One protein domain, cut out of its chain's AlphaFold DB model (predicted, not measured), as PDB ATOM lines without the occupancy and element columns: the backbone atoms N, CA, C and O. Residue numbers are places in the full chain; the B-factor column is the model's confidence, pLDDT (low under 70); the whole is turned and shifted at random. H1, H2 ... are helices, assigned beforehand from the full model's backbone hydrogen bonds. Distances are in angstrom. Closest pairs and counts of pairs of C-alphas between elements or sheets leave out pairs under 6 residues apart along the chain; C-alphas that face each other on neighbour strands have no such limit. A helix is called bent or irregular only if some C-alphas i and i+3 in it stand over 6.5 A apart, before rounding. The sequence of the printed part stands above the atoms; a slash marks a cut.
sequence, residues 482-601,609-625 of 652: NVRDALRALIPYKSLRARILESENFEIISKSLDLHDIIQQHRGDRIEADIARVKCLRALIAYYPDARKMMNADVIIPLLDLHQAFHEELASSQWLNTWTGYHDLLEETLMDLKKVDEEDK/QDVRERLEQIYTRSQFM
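What this domain is: This is residues 482 to 601 and 609 to 625 of the 652 residues of an uncharacterized protein of Armillaria gallica (UniProt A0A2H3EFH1). Three helices, H1, H5 and H9, lie side by side in a row and run the same way, with H5 in the middle; H3 and H7 pack slantwise on one face of this row, and H10 crosses H9 and also packs on H7. The short helices H2 and H6 lie towards one end of H5, H4 and H8 towards the other. The printed part has 137 residues with ten named helices, H1 to H10 in chain order, and no named strand; the class is all helix. It is compact, with a radius of gyration of the C-alphas of 14.8 A, and spans 44 by 34 by 23 A.

How they stand to each other: H1, residues 482 to 490, and H2, residues 494 to 500, form a helical hairpin at a shallow tilt of 28 degrees; they only just touch, with 3 pairs of C-alphas within 8 A, the closest those of Leu 490 and Leu 496, 6.4 A apart. H5, residues 524 to 541, is the hub, touching four helices. H1 touches it at a shallow tilt of 14 degrees, the same way, closest at C-alphas 488 and 536, 4.9 A. H3, residues 503 to 510, touches residues 533 to 537 of H5 at a steep tilt of 60 degrees, closest at C-alphas 509 and 533, 5.5 A. H4, residues 515 to 520, and H5 only just touch, and only at the corner, closest at C-alphas 518 and 526, 6.4 A. H6, residues 544 to 550, touches no helix but is near H2, H3, H5 and H9, the last being residues 582 to 599. H9 touches H5 at a shallow tilt of 23 degrees, the same way, closest at C-alphas 538 and 589, 5.4 A. H7, residues 553 to 566, touches residues 583 to 590 of H9 at a steep tilt of 42 degrees, opposite ways, closest at C-alphas 563 and 586, 6.9 A. H8, residues 571 to 574, and H4 only just touch, closest at C-alphas 519 and 572, 5.6 A. H10, residues 609 to 625, touches H9 at a steep tilt of 63 degrees, closest at C-alphas 594 and 615, 6.4 A. Helix packing is part aligned, part crossed: of the 7 pairs of helices that touch and have a tilt, those that touch only at the corner or at their ends left out, 3 are at a shallow tilt. Every O i to N i+4 pair is within hydrogen-bond range in H1, H2, H4, H5, H9 and H10, against 2 of 4 in H3, 8 of 10 in H7 and 1 of 3 in H6, which has 2 of 4 O i to N i+3 pairs within range; H8 is too short for an O i to N i+4 pair.

Where its parts are: H1 begins at C-alpha 482, (469.202, 409.269, 363.213). H5 is 25.8 A long, H7 19.9 A, H9 26.1 A and H10 24.7 A, from first to last C-alpha. H6 is irregular: C-alphas 546 and 549 are 7.7 A apart. H10 ends at C-alpha 625, (487.474, 382.349, 353.604).

The domain as a whole: The two C-alphas farthest apart, those of Ser 495 and Ala 571, are 44.6 A apart. Residues 602 to 608 are not printed, and C-alphas 601 and 609 are 14.2 A apart across the cut. Of the links that are printed whole, H8 to H9 is short and the others are tight. The mean pLDDT of the printed part is 80.1; residues 512 to 525, 544, 569 to 573, 600 to 601 and 623 to 625 are under 70.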
ATOM      1  N   ASN A 482     470.501 408.984 363.829       76.38
ATOM      2  CA  ASN A 482     469.202 409.269 363.213       76.38
ATOM      3  C   ASN A 482     469.298 410.252 362.033       76.38
ATOM      4  O   ASN A 482     468.610 410.074 361.034       76.38
ATOM      5  N   VAL A 483     470.136 411.295 362.128       83.12
ATOM      6  CA  VAL A 483     470.358 412.228 361.007       83.12
ATOM      7  C   VAL A 483     470.981 411.504 359.818       83.12
ATOM      8  O   VAL A 483     470.525 411.682 358.693       83.12
ATOM      9  N   ARG A 484     471.994 410.667 360.056       87.50
ATOM     10  CA  ARG A 484     472.646 409.876 359.007       87.50
ATOM     11  C   ARG A 484     471.660 408.898 358.370       87.50
ATOM     12  O   ARG A 484     471.505 408.923 357.156       87.50
ATOM     13  N   ASP A 485     470.905 408.130 359.150       83.69
ATOM     14  CA  ASP A 485     469.886 407.229 358.597       83.69
ATOM     15  C   ASP A 485     468.772 407.979 357.834       83.69
ATOM     16  O   ASP A 485     468.318 407.505 356.790       83.69
ATOM     17  N   ALA A 486     468.398 409.193 358.259       82.88
ATOM     18  CA  ALA A 486     467.489 410.045 357.489       82.88
ATOM     19  C   ALA A 486     468.092 410.452 356.134       82.88
ATOM     20  O   ALA A 486     467.435 410.313 355.104       82.88
ATOM     21  N   LEU A 487     469.352 410.913 356.109       88.81
ATOM     22  CA  LEU A 487     470.060 411.234 354.863       88.81
ATOM     23  C   LEU A 487     470.153 410.004 353.956       88.81
ATOM     24  O   LEU A 487     469.913 410.108 352.754       88.81
ATOM     25  N   ARG A 488     470.419 408.828 354.535       89.06
ATOM     26  CA  ARG A 488     470.472 407.551 353.819       89.06
ATOM     27  C   ARG A 488     469.174 407.237 353.087       89.06
ATOM     28  O   ARG A 488     469.219 406.822 351.930       89.06
ATOM     29  N   ALA A 489     468.031 407.441 353.741       83.06
ATOM     30  CA  ALA A 489     466.719 407.225 353.137       83.06
ATOM     31  C   ALA A 489     466.468 408.146 351.926       83.06
ATOM     32  O   ALA A 489     465.708 407.787 351.030       83.06
ATOM     33  N   LEU A 490     467.133 409.304 351.860       83.44
ATOM     34  CA  LEU A 490     466.969 410.289 350.788       83.44
ATOM     35  C   LEU A 490     467.946 410.109 349.609       83.44
ATOM     36  O   LEU A 490     467.695 410.653 348.535       83.44
ATOM     37  N   ILE A 491     469.013 409.315 349.761       85.81
ATOM     38  CA  ILE A 491     470.011 409.039 348.704       85.81
ATOM     39  C   ILE A 491     469.411 408.533 347.375       85.81
ATOM     40  O   ILE A 491     469.940 408.912 346.326       85.81
ATOM     41  N   PRO A 492     468.352 407.695 347.342       80.56
ATOM     42  CA  PRO A 492     467.797 407.209 346.076       80.56
ATOM     43  C   PRO A 492     467.321 408.323 345.129       80.56
ATOM     44  O   PRO A 492     467.396 408.163 343.910       80.56
ATOM     45  N   TYR A 493     466.902 409.475 345.658       78.94
ATOM     46  CA  TYR A 493     466.407 410.601 344.865       78.94
ATOM     47  C   TYR A 493     467.565 411.445 344.317       78.94
ATOM     48  O   TYR A 493     468.313 412.048 345.085       78.94
ATOM     49  N   LYS A 494     467.705 411.547 342.988       81.06
ATOM     50  CA  LYS A 494     468.856 412.203 342.333       81.06
ATOM     51  C   LYS A 494     469.048 413.664 342.747       81.06
ATOM     52  O   LYS A 494     470.169 414.072 343.039       81.06
ATOM     53  N   SER A 495     467.969 414.446 342.798       81.44
ATOM     54  CA  SER A 495     468.009 415.862 343.194       81.44
ATOM     55  C   SER A 495     468.442 416.058 344.650       81.44
ATOM     56  O   SER A 495     469.248 416.942 344.937       81.44
ATOM     57  N   LEU A 496     467.972 415.196 345.559       83.88
ATOM     58  CA  LEU A 496     468.382 415.205 346.965       83.88
ATOM     59  C   LEU A 496     469.832 414.748 347.118       83.88
ATOM     60  O   LEU A 496     470.611 415.400 347.807       83.88
ATOM     61  N   ARG A 497     470.215 413.666 346.430       88.31
ATOM     62  CA  ARG A 497     471.582 413.135 346.415       88.31
ATOM     63  C   ARG A 497     472.591 414.181 345.961       88.31
ATOM     64  O   ARG A 497     473.601 414.356 346.631       88.31
ATOM     65  N   ALA A 498     472.302 414.916 344.887       85.88
ATOM     66  CA  ALA A 498     473.171 415.990 344.408       85.88
ATOM     67  C   ALA A 498     473.439 417.050 345.491       85.88
ATOM     68  O   ALA A 498     474.577 417.480 345.653       85.88
ATOM     69  N   ARG A 499     472.420 417.412 346.279       86.62
ATOM     70  CA  ARG A 499     472.560 418.372 347.384       86.62
ATOM     71  C   ARG A 499     473.248 417.780 348.615       86.62
ATOM     72  O   ARG A 499     474.036 418.470 349.253       86.62
ATOM     73  N   ILE A 500     473.007 416.506 348.934       88.44
ATOM     74  CA  ILE A 500     473.745 415.778 349.985       88.44
ATOM     75  C   ILE A 500     475.247 415.751 349.675       88.44
ATOM     76  O   ILE A 500     476.061 415.863 350.586       88.44
ATOM     77  N   LEU A 501     475.605 415.619 348.396       89.50
ATOM     78  CA  LEU A 501     476.987 415.563 347.923       89.50
ATOM     79  C   LEU A 501     477.668 416.938 347.827       89.50
ATOM     80  O   LEU A 501     478.846 416.992 347.493       89.50
ATOM     81  N   GLU A 502     476.994 418.052 348.122       88.31
ATOM     82  CA  GLU A 502     477.692 419.331 348.308       88.31
ATOM     83  C   GLU A 502     478.670 419.200 349.490       88.31
ATOM     84  O   GLU A 502     478.302 418.677 350.542       88.31
ATOM     85  N   SER A 503     479.914 419.671 349.328       77.19
ATOM     86  CA  SER A 503     481.024 419.402 350.267       77.19
ATOM     87  C   SER A 503     480.666 419.663 351.737       77.19
ATOM     88  O   SER A 503     480.974 418.846 352.597       77.19
ATOM     89  N   GLU A 504     479.972 420.767 352.027       83.69
ATOM     90  CA  GLU A 504     479.555 421.143 353.388       83.69
ATOM     91  C   GLU A 504     478.463 420.237 353.988       83.69
ATOM     92  O   GLU A 504     478.344 420.117 355.207       83.69
ATOM     93  N   ASN A 505     477.656 419.590 353.147       87.50
ATOM     94  CA  ASN A 505     476.589 418.679 353.561       87.50
ATOM     95  C   ASN A 505     477.132 417.265 353.732       87.50
ATOM     96  O   ASN A 505     476.775 416.563 354.682       87.50
ATOM     97  N   PHE A 506     478.037 416.876 352.836       88.06
ATOM     98  CA  PHE A 506     478.668 415.571 352.846       88.06
ATOM     99  C   PHE A 506     479.489 415.335 354.120       88.06
ATOM    100  O   PHE A 506     479.511 414.207 354.610       88.06
ATOM    101  N   GLU A 507     480.055 416.385 354.732       86.88
ATOM    102  CA  GLU A 507     480.732 416.308 356.038       86.88
ATOM    103  C   GLU A 507     479.879 415.661 357.144       86.88
ATOM    104  O   GLU A 507     480.422 415.014 358.043       86.88
ATOM    105  N   ILE A 508     478.545 415.772 357.074       85.94
ATOM    106  CA  ILE A 508     477.629 415.136 358.035       85.94
ATOM    107  C   ILE A 508     477.740 413.608 357.985       85.94
ATOM    108  O   ILE A 508     477.667 412.920 359.013       85.94
ATOM    109  N   ILE A 509     477.960 413.076 356.786       86.94
ATOM    110  CA  ILE A 509     478.122 411.652 356.514       86.94
ATOM    111  C   ILE A 509     479.586 411.245 356.688       86.94
ATOM    112  O   ILE A 509     479.869 410.269 357.379       86.94
ATOM    113  N   SER A 510     480.505 411.987 356.071       83.56
ATOM    114  CA  SER A 510     481.891 411.566 355.874       83.56
ATOM    115  C   SER A 510     482.773 411.713 357.103       83.56
ATOM    116  O   SER A 510     483.715 410.940 357.268       83.56
ATOM    117  N   LYS A 511     482.473 412.667 357.993       82.38
ATOM    118  CA  LYS A 511     483.313 412.912 359.160       82.38
ATOM    119  C   LYS A 511     483.312 411.697 360.087       82.38
ATOM    120  O   LYS A 511     482.293 411.374 360.714       82.38
ATOM    121  N   SER A 512     484.476 411.060 360.193       68.94
ATOM    122  CA  SER A 512     484.686 409.965 361.132       68.94
ATOM    123  C   SER A 512     484.529 410.454 362.563       68.94
ATOM    124  O   SER A 512     484.938 411.565 362.913       68.94
ATOM    125  N   LEU A 513     483.936 409.610 363.399       69.06
ATOM    126  CA  LEU A 513     484.087 409.751 364.839       69.06
ATOM    127  C   LEU A 513     485.499 409.287 365.213       69.06
ATOM    128  O   LEU A 513     486.084 408.456 364.518       69.06
ATOM    129  N   ASP A 514     486.067 409.880 366.261       68.69
ATOM    130  CA  ASP A 514     487.416 409.542 366.712       68.69
ATOM    131  C   ASP A 514     487.474 408.061 367.118       68.69
ATOM    132  O   ASP A 514     486.748 407.627 368.019       68.69
ATOM    133  N   LEU A 515     488.318 407.294 366.423       65.75
ATOM    134  CA  LEU A 515     488.518 405.864 366.643       65.75
ATOM    135  C   LEU A 515     489.005 405.595 368.074       65.75
ATOM    136  O   LEU A 515     488.613 404.600 368.682       65.75
ATOM    137  N   HIS A 516     489.772 406.525 368.651       66.06
ATOM    138  CA  HIS A 516     490.205 406.467 370.042       66.06
ATOM    139  C   HIS A 516     489.015 406.537 371.010       66.06
ATOM    140  O   HIS A 516     488.909 405.731 371.933       66.06
ATOM    141  N   ASP A 517     488.063 407.441 370.763       62.91
ATOM    142  CA  ASP A 517     486.854 407.571 371.581       62.91
ATOM    143  C   ASP A 517     485.878 406.393 371.393       62.91
ATOM    144  O   ASP A 517     485.138 406.063 372.323       62.91
ATOM    145  N   ILE A 518     485.845 405.767 370.209       62.81
ATOM    146  CA  ILE A 518     485.057 404.549 369.960       62.81
ATOM    147  C   ILE A 518     485.664 403.380 370.742       62.81
ATOM    148  O   ILE A 518     484.970 402.745 371.527       62.81
ATOM    149  N   ILE A 519     486.960 403.119 370.572       64.94
ATOM    150  CA  ILE A 519     487.605 401.905 371.082       64.94
ATOM    151  C   ILE A 519     487.898 401.991 372.589       64.94
ATOM    152  O   ILE A 519     487.703 401.008 373.299       64.94
ATOM    153  N   GLN A 520     488.329 403.147 373.111       61.66
ATOM    154  CA  GLN A 520     488.792 403.253 374.506       61.66
ATOM    155  C   GLN A 520     487.727 403.707 375.511       61.66
ATOM    156  O   GLN A 520     487.839 403.392 376.693       61.66
ATOM    157  N   GLN A 521     486.696 404.450 375.089       59.91
ATOM    158  CA  GLN A 521     485.677 404.983 376.012       59.91
ATOM    159  C   GLN A 521     484.366 404.185 376.020       59.91
ATOM    160  O   GLN A 521     483.414 404.603 376.682       59.91
ATOM    161  N   HIS A 522     484.292 403.072 375.282       65.62
ATOM    162  CA  HIS A 522     483.124 402.185 375.200       65.62
ATOM    163  C   HIS A 522     481.781 402.922 374.991       65.62
ATOM    164  O   HIS A 522     480.756 402.607 375.601       65.62
ATOM    165  N   ARG A 523     481.770 403.948 374.127       65.75
ATOM    166  CA  ARG A 523     480.589 404.792 373.873       65.75
ATOM    167  C   ARG A 523     479.686 404.208 372.787       65.75
ATOM    168  O   ARG A 523     479.875 404.481 371.604       65.75
ATOM    169  N   GLY A 524     478.699 403.402 373.186       65.94
ATOM    170  CA  GLY A 524     477.805 402.699 372.250       65.94
ATOM    171  C   GLY A 524     477.030 403.607 371.286       65.94
ATOM    172  O   GLY A 524     476.835 403.267 370.126       65.94
ATOM    173  N   ASP A 525     476.681 404.816 371.715       64.44
ATOM    174  CA  ASP A 525     475.993 405.806 370.883       64.44
ATOM    175  C   ASP A 525     476.840 406.307 369.709       64.44
ATOM    176  O   ASP A 525     476.318 406.644 368.644       64.44
ATOM    177  N   ARG A 526     478.165 406.347 369.886       74.00
ATOM    178  CA  ARG A 526     479.104 406.673 368.810       74.00
ATOM    179  C   ARG A 526     479.219 405.537 367.804       74.00
ATOM    180  O   ARG A 526     479.309 405.822 366.616       74.00
ATOM    181  N   ILE A 527     479.147 404.283 368.254       75.81
ATOM    182  CA  ILE A 527     479.088 403.128 367.351       75.81
ATOM    183  C   ILE A 527     477.812 403.169 366.511       75.81
ATOM    184  O   ILE A 527     477.900 403.032 365.298       75.81
ATOM    185  N   GLU A 528     476.645 403.442 367.101       77.44
ATOM    186  CA  GLU A 528     475.393 403.579 366.338       77.44
ATOM    187  C   GLU A 528     475.490 404.662 365.250       77.44
ATOM    188  O   GLU A 528     475.067 404.460 364.108       77.44
ATOM    189  N   ALA A 529     476.090 405.809 365.579       78.81
ATOM    190  CA  ALA A 529     476.307 406.886 364.619       78.81
ATOM    191  C   ALA A 529     477.307 406.511 363.518       78.81
ATOM    192  O   ALA A 529     477.170 406.988 362.385       78.81
ATOM    193  N   ASP A 530     478.302 405.682 363.829       84.31
ATOM    194  CA  ASP A 530     479.283 405.200 362.862       84.31
ATOM    195  C   ASP A 530     478.700 404.112 361.947       84.31
ATOM    196  O   ASP A 530     478.819 404.217 360.728       84.31
ATOM    197  N   ILE A 531     477.912 403.179 362.494       85.94
ATOM    198  CA  ILE A 531     477.092 402.228 361.729       85.94
ATOM    199  C   ILE A 531     476.215 402.980 360.721       85.94
ATOM    200  O   ILE A 531     476.209 402.651 359.534       85.94
ATOM    201  N   ALA A 532     475.497 404.021 361.159       85.56
ATOM    202  CA  ALA A 532     474.660 404.829 360.271       85.56
ATOM    203  C   ALA A 532     475.480 405.540 359.176       85.56
ATOM    204  O   ALA A 532     475.034 405.631 358.029       85.56
ATOM    205  N   ARG A 533     476.706 405.993 359.488       89.69
ATOM    206  CA  ARG A 533     477.651 406.531 358.491       89.69
ATOM    207  C   ARG A 533     478.023 405.468 357.459       89.69
ATOM    208  O   ARG A 533     477.914 405.749 356.269       89.69
ATOM    209  N   VAL A 534     478.420 404.267 357.880       90.38
ATOM    210  CA  VAL A 534     478.799 403.183 356.955       90.38
ATOM    211  C   VAL A 534     477.624 402.833 356.040       90.38
ATOM    212  O   VAL A 534     477.789 402.764 354.822       90.38
ATOM    213  N   LYS A 535     476.402 402.747 356.585       90.12
ATOM    214  CA  LYS A 535     475.185 402.544 355.782       90.12
ATOM    215  C   LYS A 535     474.947 403.666 354.759       90.12
ATOM    216  O   LYS A 535     474.517 403.377 353.642       90.12
ATOM    217  N   CYS A 536     475.192 404.932 355.115       89.38
ATOM    218  CA  CYS A 536     475.095 406.060 354.177       89.38
ATOM    219  C   CYS A 536     476.117 405.943 353.047       89.38
ATOM    220  O   CYS A 536     475.758 406.095 351.881       89.38
ATOM    221  N   LEU A 537     477.380 405.672 353.391       91.12
ATOM    222  CA  LEU A 537     478.464 405.558 352.419       91.12
ATOM    223  C   LEU A 537     478.187 404.418 351.438       91.12
ATOM    224  O   LEU A 537     478.230 404.640 350.233       91.12
ATOM    225  N   ARG A 538     477.773 403.247 351.933       90.50
ATOM    226  CA  ARG A 538     477.359 402.122 351.084       90.50
ATOM    227  C   ARG A 538     476.188 402.460 350.164       90.50
ATOM    228  O   ARG A 538     476.201 402.109 348.989       90.50
ATOM    229  N   ALA A 539     475.189 403.185 350.667       87.88
ATOM    230  CA  ALA A 539     474.082 403.646 349.835       87.88
ATOM    231  C   ALA A 539     474.535 404.637 348.746       87.88
ATOM    232  O   ALA A 539     473.999 404.589 347.644       87.88
ATOM    233  N   LEU A 540     475.523 405.498 349.014       88.56
ATOM    234  CA  LEU A 540     476.123 406.382 348.006       88.56
ATOM    235  C   LEU A 540     476.961 405.609 346.978       88.56
ATOM    236  O   LEU A 540     476.918 405.951 345.799       88.56
ATOM    237  N   ILE A 541     477.669 404.554 347.395       86.50
ATOM    238  CA  ILE A 541     478.431 403.661 346.503       86.50
ATOM    239  C   ILE A 541     477.502 402.980 345.489       86.50
ATOM    240  O   ILE A 541     477.847 402.880 344.318       86.50
ATOM    241  N   ALA A 542     476.272 402.626 345.872       83.12
ATOM    242  CA  ALA A 542     475.281 402.106 344.922       83.12
ATOM    243  C   ALA A 542     474.915 403.095 343.789       83.12
ATOM    244  O   ALA A 542     474.403 402.683 342.751       83.12
ATOM    245  N   TYR A 543     475.186 404.394 343.969       81.19
ATOM    246  CA  TYR A 543     475.009 405.452 342.965       81.19
ATOM    247  C   TYR A 543     476.351 406.131 342.639       81.19
ATOM    248  O   TYR A 543     476.417 407.348 342.444       81.19
ATOM    249  N   TYR A 544     477.426 405.336 342.599       69.06
ATOM    250  CA  TYR A 544     478.809 405.805 342.532       69.06
ATOM    251  C   TYR A 544     479.119 406.885 341.487       69.06
ATOM    252  O   TYR A 544     479.867 407.798 341.839       69.06
ATOM    253  N   PRO A 545     478.560 406.878 340.254       77.44
ATOM    254  CA  PRO A 545     478.852 407.936 339.285       77.44
ATOM    255  C   PRO A 545     478.621 409.353 339.830       77.44
ATOM    256  O   PRO A 545     479.368 410.270 339.491       77.44
ATOM    257  N   ASP A 546     477.646 409.520 340.727       71.81
ATOM    258  CA  ASP A 546     477.355 410.805 341.363       71.81
ATOM    259  C   ASP A 546     478.275 411.076 342.567       71.81
ATOM    260  O   ASP A 546     478.721 412.205 342.768       71.81
ATOM    261  N   ALA A 547     478.588 410.046 343.360       76.50
ATOM    262  CA  ALA A 547     479.365 410.159 344.599       76.50
ATOM    263  C   ALA A 547     480.891 410.079 344.404       76.50
ATOM    264  O   ALA A 547     481.632 410.334 345.355       76.50
ATOM    265  N   ARG A 548     481.361 409.769 343.185       75.12
ATOM    266  CA  ARG A 548     482.769 409.520 342.832       75.12
ATOM    267  C   ARG A 548     483.712 410.525 343.479       75.12
ATOM    268  O   ARG A 548     484.552 410.145 344.269       75.12
ATOM    269  N   LYS A 549     483.513 411.824 343.242       75.12
ATOM    270  CA  LYS A 549     484.417 412.891 343.721       75.12
ATOM    271  C   LYS A 549     484.508 413.020 345.248       75.12
ATOM    272  O   LYS A 549     485.441 413.650 345.733       75.12
ATOM    273  N   MET A 550     483.544 412.466 345.978       81.56
ATOM    274  CA  MET A 550     483.441 412.575 347.434       81.56
ATOM    275  C   MET A 550     484.046 411.363 348.159       81.56
ATOM    276  O   MET A 550     484.430 411.480 349.318       81.56
ATOM    277  N   MET A 551     484.183 410.215 347.487       81.62
ATOM    278  CA  MET A 551     484.733 408.974 348.057       81.62
ATOM    279  C   MET A 551     486.269 408.946 348.008       81.62
ATOM    280  O   MET A 551     486.864 408.045 347.433       81.62
ATOM    281  N   ASN A 552     486.924 409.969 348.557       82.81
ATOM    282  CA  ASN A 552     488.383 410.101 348.526       82.81
ATOM    283  C   ASN A 552     489.078 409.334 349.678       82.81
ATOM    284  O   ASN A 552     488.436 408.696 350.518       82.81
ATOM    285  N   ALA A 553     490.410 409.426 349.735       80.94
ATOM    286  CA  ALA A 553     491.218 408.783 350.772       80.94
ATOM    287  C   ALA A 553     490.823 409.201 352.203       80.94
ATOM    288  O   ALA A 553     490.793 408.346 353.084       80.94
ATOM    289  N   ASP A 554     490.441 410.463 352.428       81.38
ATOM    290  CA  ASP A 554     490.056 410.968 353.757       81.38
ATOM    291  C   ASP A 554     488.788 410.293 354.303       81.38
ATOM    292  O   ASP A 554     488.594 410.201 355.515       81.38
ATOM    293  N   VAL A 555     487.920 409.797 353.415       85.00
ATOM    294  CA  VAL A 555     486.709 409.050 353.784       85.00
ATOM    295  C   VAL A 555     486.997 407.561 353.966       85.00
ATOM    296  O   VAL A 555     486.431 406.927 354.860       85.00
ATOM    297  N   ILE A 556     487.864 407.002 353.118       86.56
ATOM    298  CA  ILE A 556     488.095 405.555 353.022       86.56
ATOM    299  C   ILE A 556     489.117 405.063 354.049       86.56
ATOM    300  O   ILE A 556     488.894 404.016 354.654       86.56
ATOM    301  N   ILE A 557     490.200 405.808 354.300       86.94
ATOM    302  CA  ILE A 557     491.239 405.415 355.268       86.94
ATOM    303  C   ILE A 557     490.634 405.124 356.654       86.94
ATOM    304  O   ILE A 557     490.868 404.030 357.165       86.94
ATOM    305  N   PRO A 558     489.752 405.974 357.221       87.00
ATOM    306  CA  PRO A 558     489.133 405.669 358.511       87.00
ATOM    307  C   PRO A 558     488.264 404.399 358.521       87.00
ATOM    308  O   PRO A 558     488.073 403.805 359.577       87.00
ATOM    309  N   LEU A 559     487.704 403.976 357.377       88.38
ATOM    310  CA  LEU A 559     486.973 402.703 357.277       88.38
ATOM    311  C   LEU A 559     487.931 401.507 357.287       88.38
ATOM    312  O   LEU A 559     487.640 400.493 357.919       88.38
ATOM    313  N   LEU A 560     489.072 401.635 356.605       87.69
ATOM    314  CA  LEU A 560     490.125 400.621 356.594       87.69
ATOM    315  C   LEU A 560     490.756 400.456 357.982       87.69
ATOM    316  O   LEU A 560     490.979 399.329 358.418       87.69
ATOM    317  N   ASP A 561     490.992 401.561 358.690       87.06
ATOM    318  CA  ASP A 561     491.541 401.553 360.050       87.06
ATOM    319  C   ASP A 561     490.562 400.907 361.040       87.06
ATOM    320  O   ASP A 561     490.955 400.085 361.867       87.06
ATOM    321  N   LEU A 562     489.265 401.199 360.910       85.94
ATOM    322  CA  LEU A 562     488.232 400.535 361.699       85.94
ATOM    323  C   LEU A 562     488.145 399.033 361.382       85.94
ATOM    324  O   LEU A 562     488.019 398.222 362.297       85.94
ATOM    325  N   HIS A 563     488.223 398.649 360.105       87.94
ATOM    326  CA  HIS A 563     488.221 397.239 359.709       87.94
ATOM    327  C   HIS A 563     489.435 396.507 360.289       87.94
ATOM    328  O   HIS A 563     489.297 395.392 360.778       87.94
ATOM    329  N   GLN A 564     490.609 397.140 360.291       86.50
ATOM    330  CA  GLN A 564     491.797 396.599 360.941       86.50
ATOM    331  C   GLN A 564     491.575 396.398 362.445       86.50
ATOM    332  O   GLN A 564     491.869 395.315 362.943       86.50
ATOM    333  N   ALA A 565     490.972 397.370 363.138       82.88
ATOM    334  CA  ALA A 565     490.674 397.259 364.564       82.88
ATOM    335  C   ALA A 565     489.789 396.045 364.906       82.88
ATOM    336  O   ALA A 565     490.017 395.409 365.929       82.88
ATOM    337  N   PHE A 566     488.834 395.656 364.050       81.12
ATOM    338  CA  PHE A 566     488.032 394.432 364.247       81.12
ATOM    339  C   PHE A 566     488.867 393.141 364.303       81.12
ATOM    340  O   PHE A 566     488.452 392.170 364.937       81.12
ATOM    341  N   HIS A 567     490.029 393.129 363.644       79.19
ATOM    342  CA  HIS A 567     490.935 391.978 363.572       79.19
ATOM    343  C   HIS A 567     492.065 392.028 364.608       79.19
ATOM    344  O   HIS A 567     492.868 391.099 364.669       79.19
ATOM    345  N   GLU A 568     492.150 393.086 365.413       79.88
ATOM    346  CA  GLU A 568     493.148 393.202 366.476       79.88
ATOM    347  C   GLU A 568     492.701 392.455 367.742       79.88
ATOM    348  O   GLU A 568     491.572 392.598 368.209       79.88
ATOM    349  N   GLU A 569     493.614 391.701 368.362       62.75
ATOM    350  CA  GLU A 569     493.343 390.911 369.578       62.75
ATOM    351  C   GLU A 569     493.286 391.747 370.874       62.75
ATOM    352  O   GLU A 569     493.247 391.208 371.983       62.75
ATOM    353  N   LEU A 570     493.272 393.078 370.773       67.81
ATOM    354  CA  LEU A 570     493.212 393.964 371.932       67.81
ATOM    355  C   LEU A 570     491.829 393.899 372.600       67.81
ATOM    356  O   LEU A 570     490.794 393.973 371.939       67.81
ATOM    357  N   ALA A 571     491.798 393.845 373.936       61.06
ATOM    358  CA  ALA A 571     490.554 393.783 374.716       61.06
ATOM    359  C   ALA A 571     489.591 394.956 374.426       61.06
ATOM    360  O   ALA A 571     488.374 394.783 374.440       61.06
ATOM    361  N   SER A 572     490.122 396.142 374.109       60.84
ATOM    362  CA  SER A 572     489.332 397.309 373.703       60.84
ATOM    363  C   SER A 572     488.658 397.131 372.338       60.84
ATOM    364  O   SER A 572     487.555 397.628 372.120       60.84
ATOM    365  N   SER A 573     489.292 396.382 371.434       67.44
ATOM    366  CA  SER A 573     488.794 396.089 370.089       67.44
ATOM    367  C   SER A 573     487.773 394.946 370.084       67.44
ATOM    368  O   SER A 573     486.808 394.987 369.323       67.44
ATOM    369  N   GLN A 574     487.889 393.986 371.013       71.44
ATOM    370  CA  GLN A 574     486.891 392.921 371.205       71.44
ATOM    371  C   GLN A 574     485.486 393.459 371.511       71.44
ATOM    372  O   GLN A 574     484.490 392.806 371.199       71.44
ATOM    373  N   TRP A 575     485.382 394.665 372.069       73.25
ATOM    374  CA  TRP A 575     484.097 395.313 372.305       73.25
ATOM    375  C   TRP A 575     483.328 395.611 371.004       73.25
ATOM    376  O   TRP A 575     482.102 395.500 370.990       73.25
ATOM    377  N   LEU A 576     484.011 395.900 369.889       74.75
ATOM    378  CA  LEU A 576     483.367 396.106 368.583       74.75
ATOM    379  C   LEU A 576     482.633 394.845 368.103       74.75
ATOM    380  O   LEU A 576     481.538 394.945 367.554       74.75
ATOM    381  N   ASN A 577     483.180 393.661 368.400       77.56
ATOM    382  CA  ASN A 577     482.587 392.367 368.041       77.56
ATOM    383  C   ASN A 577     481.264 392.075 368.771       77.56
ATOM    384  O   ASN A 577     480.534 391.166 368.380       77.56
ATOM    385  N   THR A 578     480.916 392.852 369.803       79.38
ATOM    386  CA  THR A 578     479.612 392.739 370.480       79.38
ATOM    387  C   THR A 578     478.461 393.362 369.678       79.38
ATOM    388  O   THR A 578     477.298 393.069 369.954       79.38
ATOM    389  N   TRP A 579     478.757 394.177 368.656       79.06
ATOM    390  CA  TRP A 579     477.759 394.817 367.795       79.06
ATOM    391  C   TRP A 579     477.460 393.957 366.568       79.06
ATOM    392  O   TRP A 579     478.162 393.998 365.555       79.06
ATOM    393  N   THR A 580     476.391 393.167 366.667       77.44
ATOM    394  CA  THR A 580     475.983 392.198 365.642       77.44
ATOM    395  C   THR A 580     475.841 392.838 364.257       77.44
ATOM    396  O   THR A 580     475.131 393.829 364.088       77.44
ATOM    397  N   GLY A 581     476.501 392.247 363.254       82.94
ATOM    398  CA  GLY A 581     476.437 392.671 361.852       82.94
ATOM    399  C   GLY A 581     477.233 393.936 361.511       82.94
ATOM    400  O   GLY A 581     477.195 394.369 360.360       82.94
ATOM    401  N   TYR A 582     477.950 394.548 362.465       86.62
ATOM    402  CA  TYR A 582     478.745 395.742 362.166       86.62
ATOM    403  C   TYR A 582     479.968 395.414 361.296       86.62
ATOM    404  O   TYR A 582     480.212 396.089 360.295       86.62
ATOM    405  N   HIS A 583     480.689 394.343 361.637       86.94
ATOM    406  CA  HIS A 583     481.827 393.871 360.850       86.94
ATOM    407  C   HIS A 583     481.417 393.539 359.409       86.94
ATOM    408  O   HIS A 583     481.985 394.099 358.475       86.94
ATOM    409  N   ASP A 584     480.363 392.733 359.247       88.06
ATOM    410  CA  ASP A 584     479.840 392.328 357.937       88.06
ATOM    411  C   ASP A 584     479.439 393.547 357.091       88.06
ATOM    412  O   ASP A 584     479.799 393.653 355.922       88.06
ATOM    413  N   LEU A 585     478.748 394.526 357.689       91.31
ATOM    414  CA  LEU A 585     478.376 395.766 357.004       91.31
ATOM    415  C   LEU A 585     479.607 396.540 356.510       91.31
ATOM    416  O   LEU A 585     479.582 397.085 355.402       91.31
ATOM    417  N   LEU A 586     480.652 396.637 357.334       90.44
ATOM    418  CA  LEU A 586     481.886 397.344 356.998       90.44
ATOM    419  C   LEU A 586     482.654 396.624 355.887       90.44
ATOM    420  O   LEU A 586     483.040 397.263 354.908       90.44
ATOM    421  N   GLU A 587     482.822 395.308 356.010       89.62
ATOM    422  CA  GLU A 587     483.485 394.473 355.010       89.62
ATOM    423  C   GLU A 587     482.749 394.551 353.667       89.62
ATOM    424  O   GLU A 587     483.353 394.897 352.654       89.62
ATOM    425  N   GLU A 588     481.425 394.370 353.653       90.62
ATOM    426  CA  GLU A 588     480.619 394.496 352.435       90.62
ATOM    427  C   GLU A 588     480.742 395.887 351.791       90.62
ATOM    428  O   GLU A 588     480.813 395.999 350.568       90.62
ATOM    429  N   THR A 589     480.820 396.953 352.595       90.31
ATOM    430  CA  THR A 589     481.001 398.324 352.085       90.31
ATOM    431  C   THR A 589     482.360 398.502 351.399       90.31
ATOM    432  O   THR A 589     482.435 399.108 350.331       90.31
ATOM    433  N   LEU A 590     483.436 397.971 351.990       90.31
ATOM    434  CA  LEU A 590     484.787 398.019 351.417       90.31
ATOM    435  C   LEU A 590     484.893 397.157 350.149       90.31
ATOM    436  O   LEU A 590     485.540 397.552 349.179       90.31
ATOM    437  N   MET A 591     484.197 396.021 350.114       87.94
ATOM    438  CA  MET A 591     484.112 395.161 348.934       87.94
ATOM    439  C   MET A 591     483.353 395.834 347.785       87.94
ATOM    440  O   MET A 591     483.786 395.754 346.636       87.94
ATOM    441  N   ASP A 592     482.247 396.523 348.080       86.19
ATOM    442  CA  ASP A 592     481.500 397.297 347.084       86.19
ATOM    443  C   ASP A 592     482.356 398.453 346.521       86.19
ATOM    444  O   ASP A 592     482.345 398.679 345.312       86.19
ATOM    445  N   LEU A 593     483.173 399.123 347.350       86.06
ATOM    446  CA  LEU A 593     484.149 400.126 346.888       86.06
ATOM    447  C   LEU A 593     485.192 399.540 345.937       86.06
ATOM    448  O   LEU A 593     485.511 400.158 344.922       86.06
ATOM    449  N   LYS A 594     485.721 398.352 346.250       84.75
ATOM    450  CA  LYS A 594     486.726 397.704 345.406       84.75
ATOM    451  C   LYS A 594     486.168 397.343 344.031       84.75
ATOM    452  O   LYS A 594     486.800 397.642 343.024       84.75
ATOM    453  N   LYS A 595     484.975 396.738 343.977       83.00
ATOM    454  CA  LYS A 595     484.313 396.399 342.702       83.00
ATOM    455  C   LYS A 595     484.189 397.625 341.806       83.00
ATOM    456  O   LYS A 595     484.483 397.572 340.620       83.00
ATOM    457  N   VAL A 596     483.802 398.741 342.406       80.94
ATOM    458  CA  VAL A 596     483.660 400.008 341.707       80.94
ATOM    459  C   VAL A 596     485.007 400.555 341.204       80.94
ATOM    460  O   VAL A 596     485.069 401.014 340.066       80.94
ATOM    461  N   ASP A 597     486.088 400.481 341.991       76.75
ATOM    462  CA  ASP A 597     487.449 400.849 341.540       76.75
ATOM    463  C   ASP A 597     487.917 399.968 340.362       76.75
ATOM    464  O   ASP A 597     488.498 400.462 339.395       76.75
ATOM    465  N   GLU A 598     487.589 398.669 340.387       75.00
ATOM    466  CA  GLU A 598     487.892 397.726 339.303       75.00
ATOM    467  C   GLU A 598     487.050 397.947 338.032       75.00
ATOM    468  O   GLU A 598     487.503 397.619 336.930       75.00
ATOM    469  N   GLU A 599     485.827 398.464 338.156       72.81
ATOM    470  CA  GLU A 599     484.946 398.804 337.031       72.81
ATOM    471  C   GLU A 599     485.316 400.159 336.400       72.81
ATOM    472  O   GLU A 599     485.227 400.331 335.182       72.81
ATOM    473  N   ASP A 600     485.832 401.100 337.196       67.38
ATOM    474  CA  ASP A 600     486.204 402.464 336.796       67.38
ATOM    475  C   ASP A 600     487.627 402.571 336.190       67.38
ATOM    476  O   ASP A 600     488.302 403.601 336.261       67.38
ATOM    477  N   LYS A 601     488.081 401.505 335.513       58.94
ATOM    478  CA  LYS A 601     489.416 401.320 334.891       58.94
ATOM    479  C   LYS A 601     489.879 402.413 333.908       58.94
ATOM    480  O   LYS A 601     490.991 402.317 333.388       58.94
ATOM    481  N   GLN A 609     497.566 404.670 345.983       79.50
ATOM    482  CA  GLN A 609     498.131 403.317 345.902       79.50
ATOM    483  C   GLN A 609     497.942 402.522 347.205       79.50
ATOM    484  O   GLN A 609     497.485 401.386 347.156       79.50
ATOM    485  N   ASP A 610     498.186 403.165 348.347       82.06
ATOM    486  CA  ASP A 610     498.015 402.589 349.687       82.06
ATOM    487  C   ASP A 610     496.575 402.108 349.961       82.06
ATOM    488  O   ASP A 610     496.347 400.985 350.404       82.06
ATOM    489  N   VAL A 611     495.570 402.915 349.600       83.81
ATOM    490  CA  VAL A 611     494.149 402.555 349.764       83.81
ATOM    491  C   VAL A 611     493.786 401.342 348.907       83.81
ATOM    492  O   VAL A 611     493.105 400.436 349.388       83.81
ATOM    493  N   ARG A 612     494.255 401.296 347.653       82.50
ATOM    494  CA  ARG A 612     493.989 400.170 346.742       82.50
ATOM    495  C   ARG A 612     494.624 398.874 347.237       82.50
ATOM    496  O   ARG A 612     493.966 397.840 347.231       82.50
ATOM    497  N   GLU A 613     495.862 398.934 347.717       84.19
ATOM    498  CA  GLU A 613     496.560 397.768 348.269       84.19
ATOM    499  C   GLU A 613     495.855 397.218 349.514       84.19
ATOM    500  O   GLU A 613     495.651 396.007 349.624       84.19
ATOM    501  N   ARG A 614     495.405 398.092 350.423       85.50
ATOM    502  CA  ARG A 614     494.645 397.678 351.613       85.50
ATOM    503  C   ARG A 614     493.280 397.077 351.253       85.50
ATOM    504  O   ARG A 614     492.882 396.085 351.859       85.50
ATOM    505  N   LEU A 615     492.578 397.616 350.250       85.44
ATOM    506  CA  LEU A 615     491.325 397.034 349.743       85.44
ATOM    507  C   LEU A 615     491.544 395.660 349.081       85.44
ATOM    508  O   LEU A 615     490.744 394.744 349.284       85.44
ATOM    509  N   GLU A 616     492.637 395.489 348.331       84.38
ATOM    510  CA  GLU A 616     493.011 394.215 347.698       84.38
ATOM    511  C   GLU A 616     493.266 393.109 348.729       84.38
ATOM    512  O   GLU A 616     492.810 391.973 348.565       84.38
ATOM    513  N   GLN A 617     493.950 393.444 349.825       84.19
ATOM    514  CA  GLN A 617     494.203 392.514 350.927       84.19
ATOM    515  C   GLN A 617     492.905 392.014 351.569       84.19
ATOM    516  O   GLN A 617     492.777 390.817 351.835       84.19
ATOM    517  N   ILE A 618     491.933 392.908 351.788       83.31
ATOM    518  CA  ILE A 618     490.621 392.544 352.341       83.31
ATOM    519  C   ILE A 618     489.912 391.588 351.382       83.31
ATOM    520  O   ILE A 618     489.554 390.484 351.777       83.31
ATOM    521  N   TYR A 619     489.825 391.948 350.101       81.50
ATOM    522  CA  TYR A 619     489.159 391.129 349.087       81.50
ATOM    523  C   TYR A 619     489.756 389.728 348.945       81.50
ATOM    524  O   TYR A 619     489.025 388.737 348.887       81.50
ATOM    525  N   THR A 620     491.086 389.633 348.944       81.19
ATOM    526  CA  THR A 620     491.804 388.355 348.853       81.19
ATOM    527  C   THR A 620     491.512 387.478 350.073       81.19
ATOM    528  O   THR A 620     491.264 386.277 349.940       81.19
ATOM    529  N   ARG A 621     491.470 388.075 351.273       78.00
ATOM    530  CA  ARG A 621     491.149 387.375 352.523       78.00
ATOM    531  C   ARG A 621     489.700 386.879 352.549       78.00
ATOM    532  O   ARG A 621     489.469 385.732 352.939       78.00
ATOM    533  N   SER A 622     488.743 387.688 352.099       73.31
ATOM    534  CA  SER A 622     487.323 387.315 352.044       73.31
ATOM    535  C   SER A 622     487.066 386.186 351.038       73.31
ATOM    536  O   SER A 622     486.324 385.249 351.340       73.31
ATOM    537  N   GLN A 623     487.721 386.209 349.868       68.75
ATOM    538  CA  GLN A 623     487.639 385.116 348.889       68.75
ATOM    539  C   GLN A 623     488.221 383.805 349.434       68.75
ATOM    540  O   GLN A 623     487.589 382.756 349.304       68.75
ATOM    541  N   PHE A 624     489.374 383.865 350.108       64.88
ATOM    542  CA  PHE A 624     490.015 382.692 350.709       64.88
ATOM    543  C   PHE A 624     489.125 382.018 351.774       64.88
ATOM    544  O   PHE A 624     488.989 380.790 351.806       64.88
ATOM    545  N   MET A 625     488.444 382.818 352.602       59.94
ATOM    546  CA  MET A 625     487.474 382.349 353.604       59.94
ATOM    547  C   MET A 625     486.234 381.685 352.973       59.94
ATOM    548  O   MET A 625     485.732 380.688 353.499       59.94
TER     549      MET A 625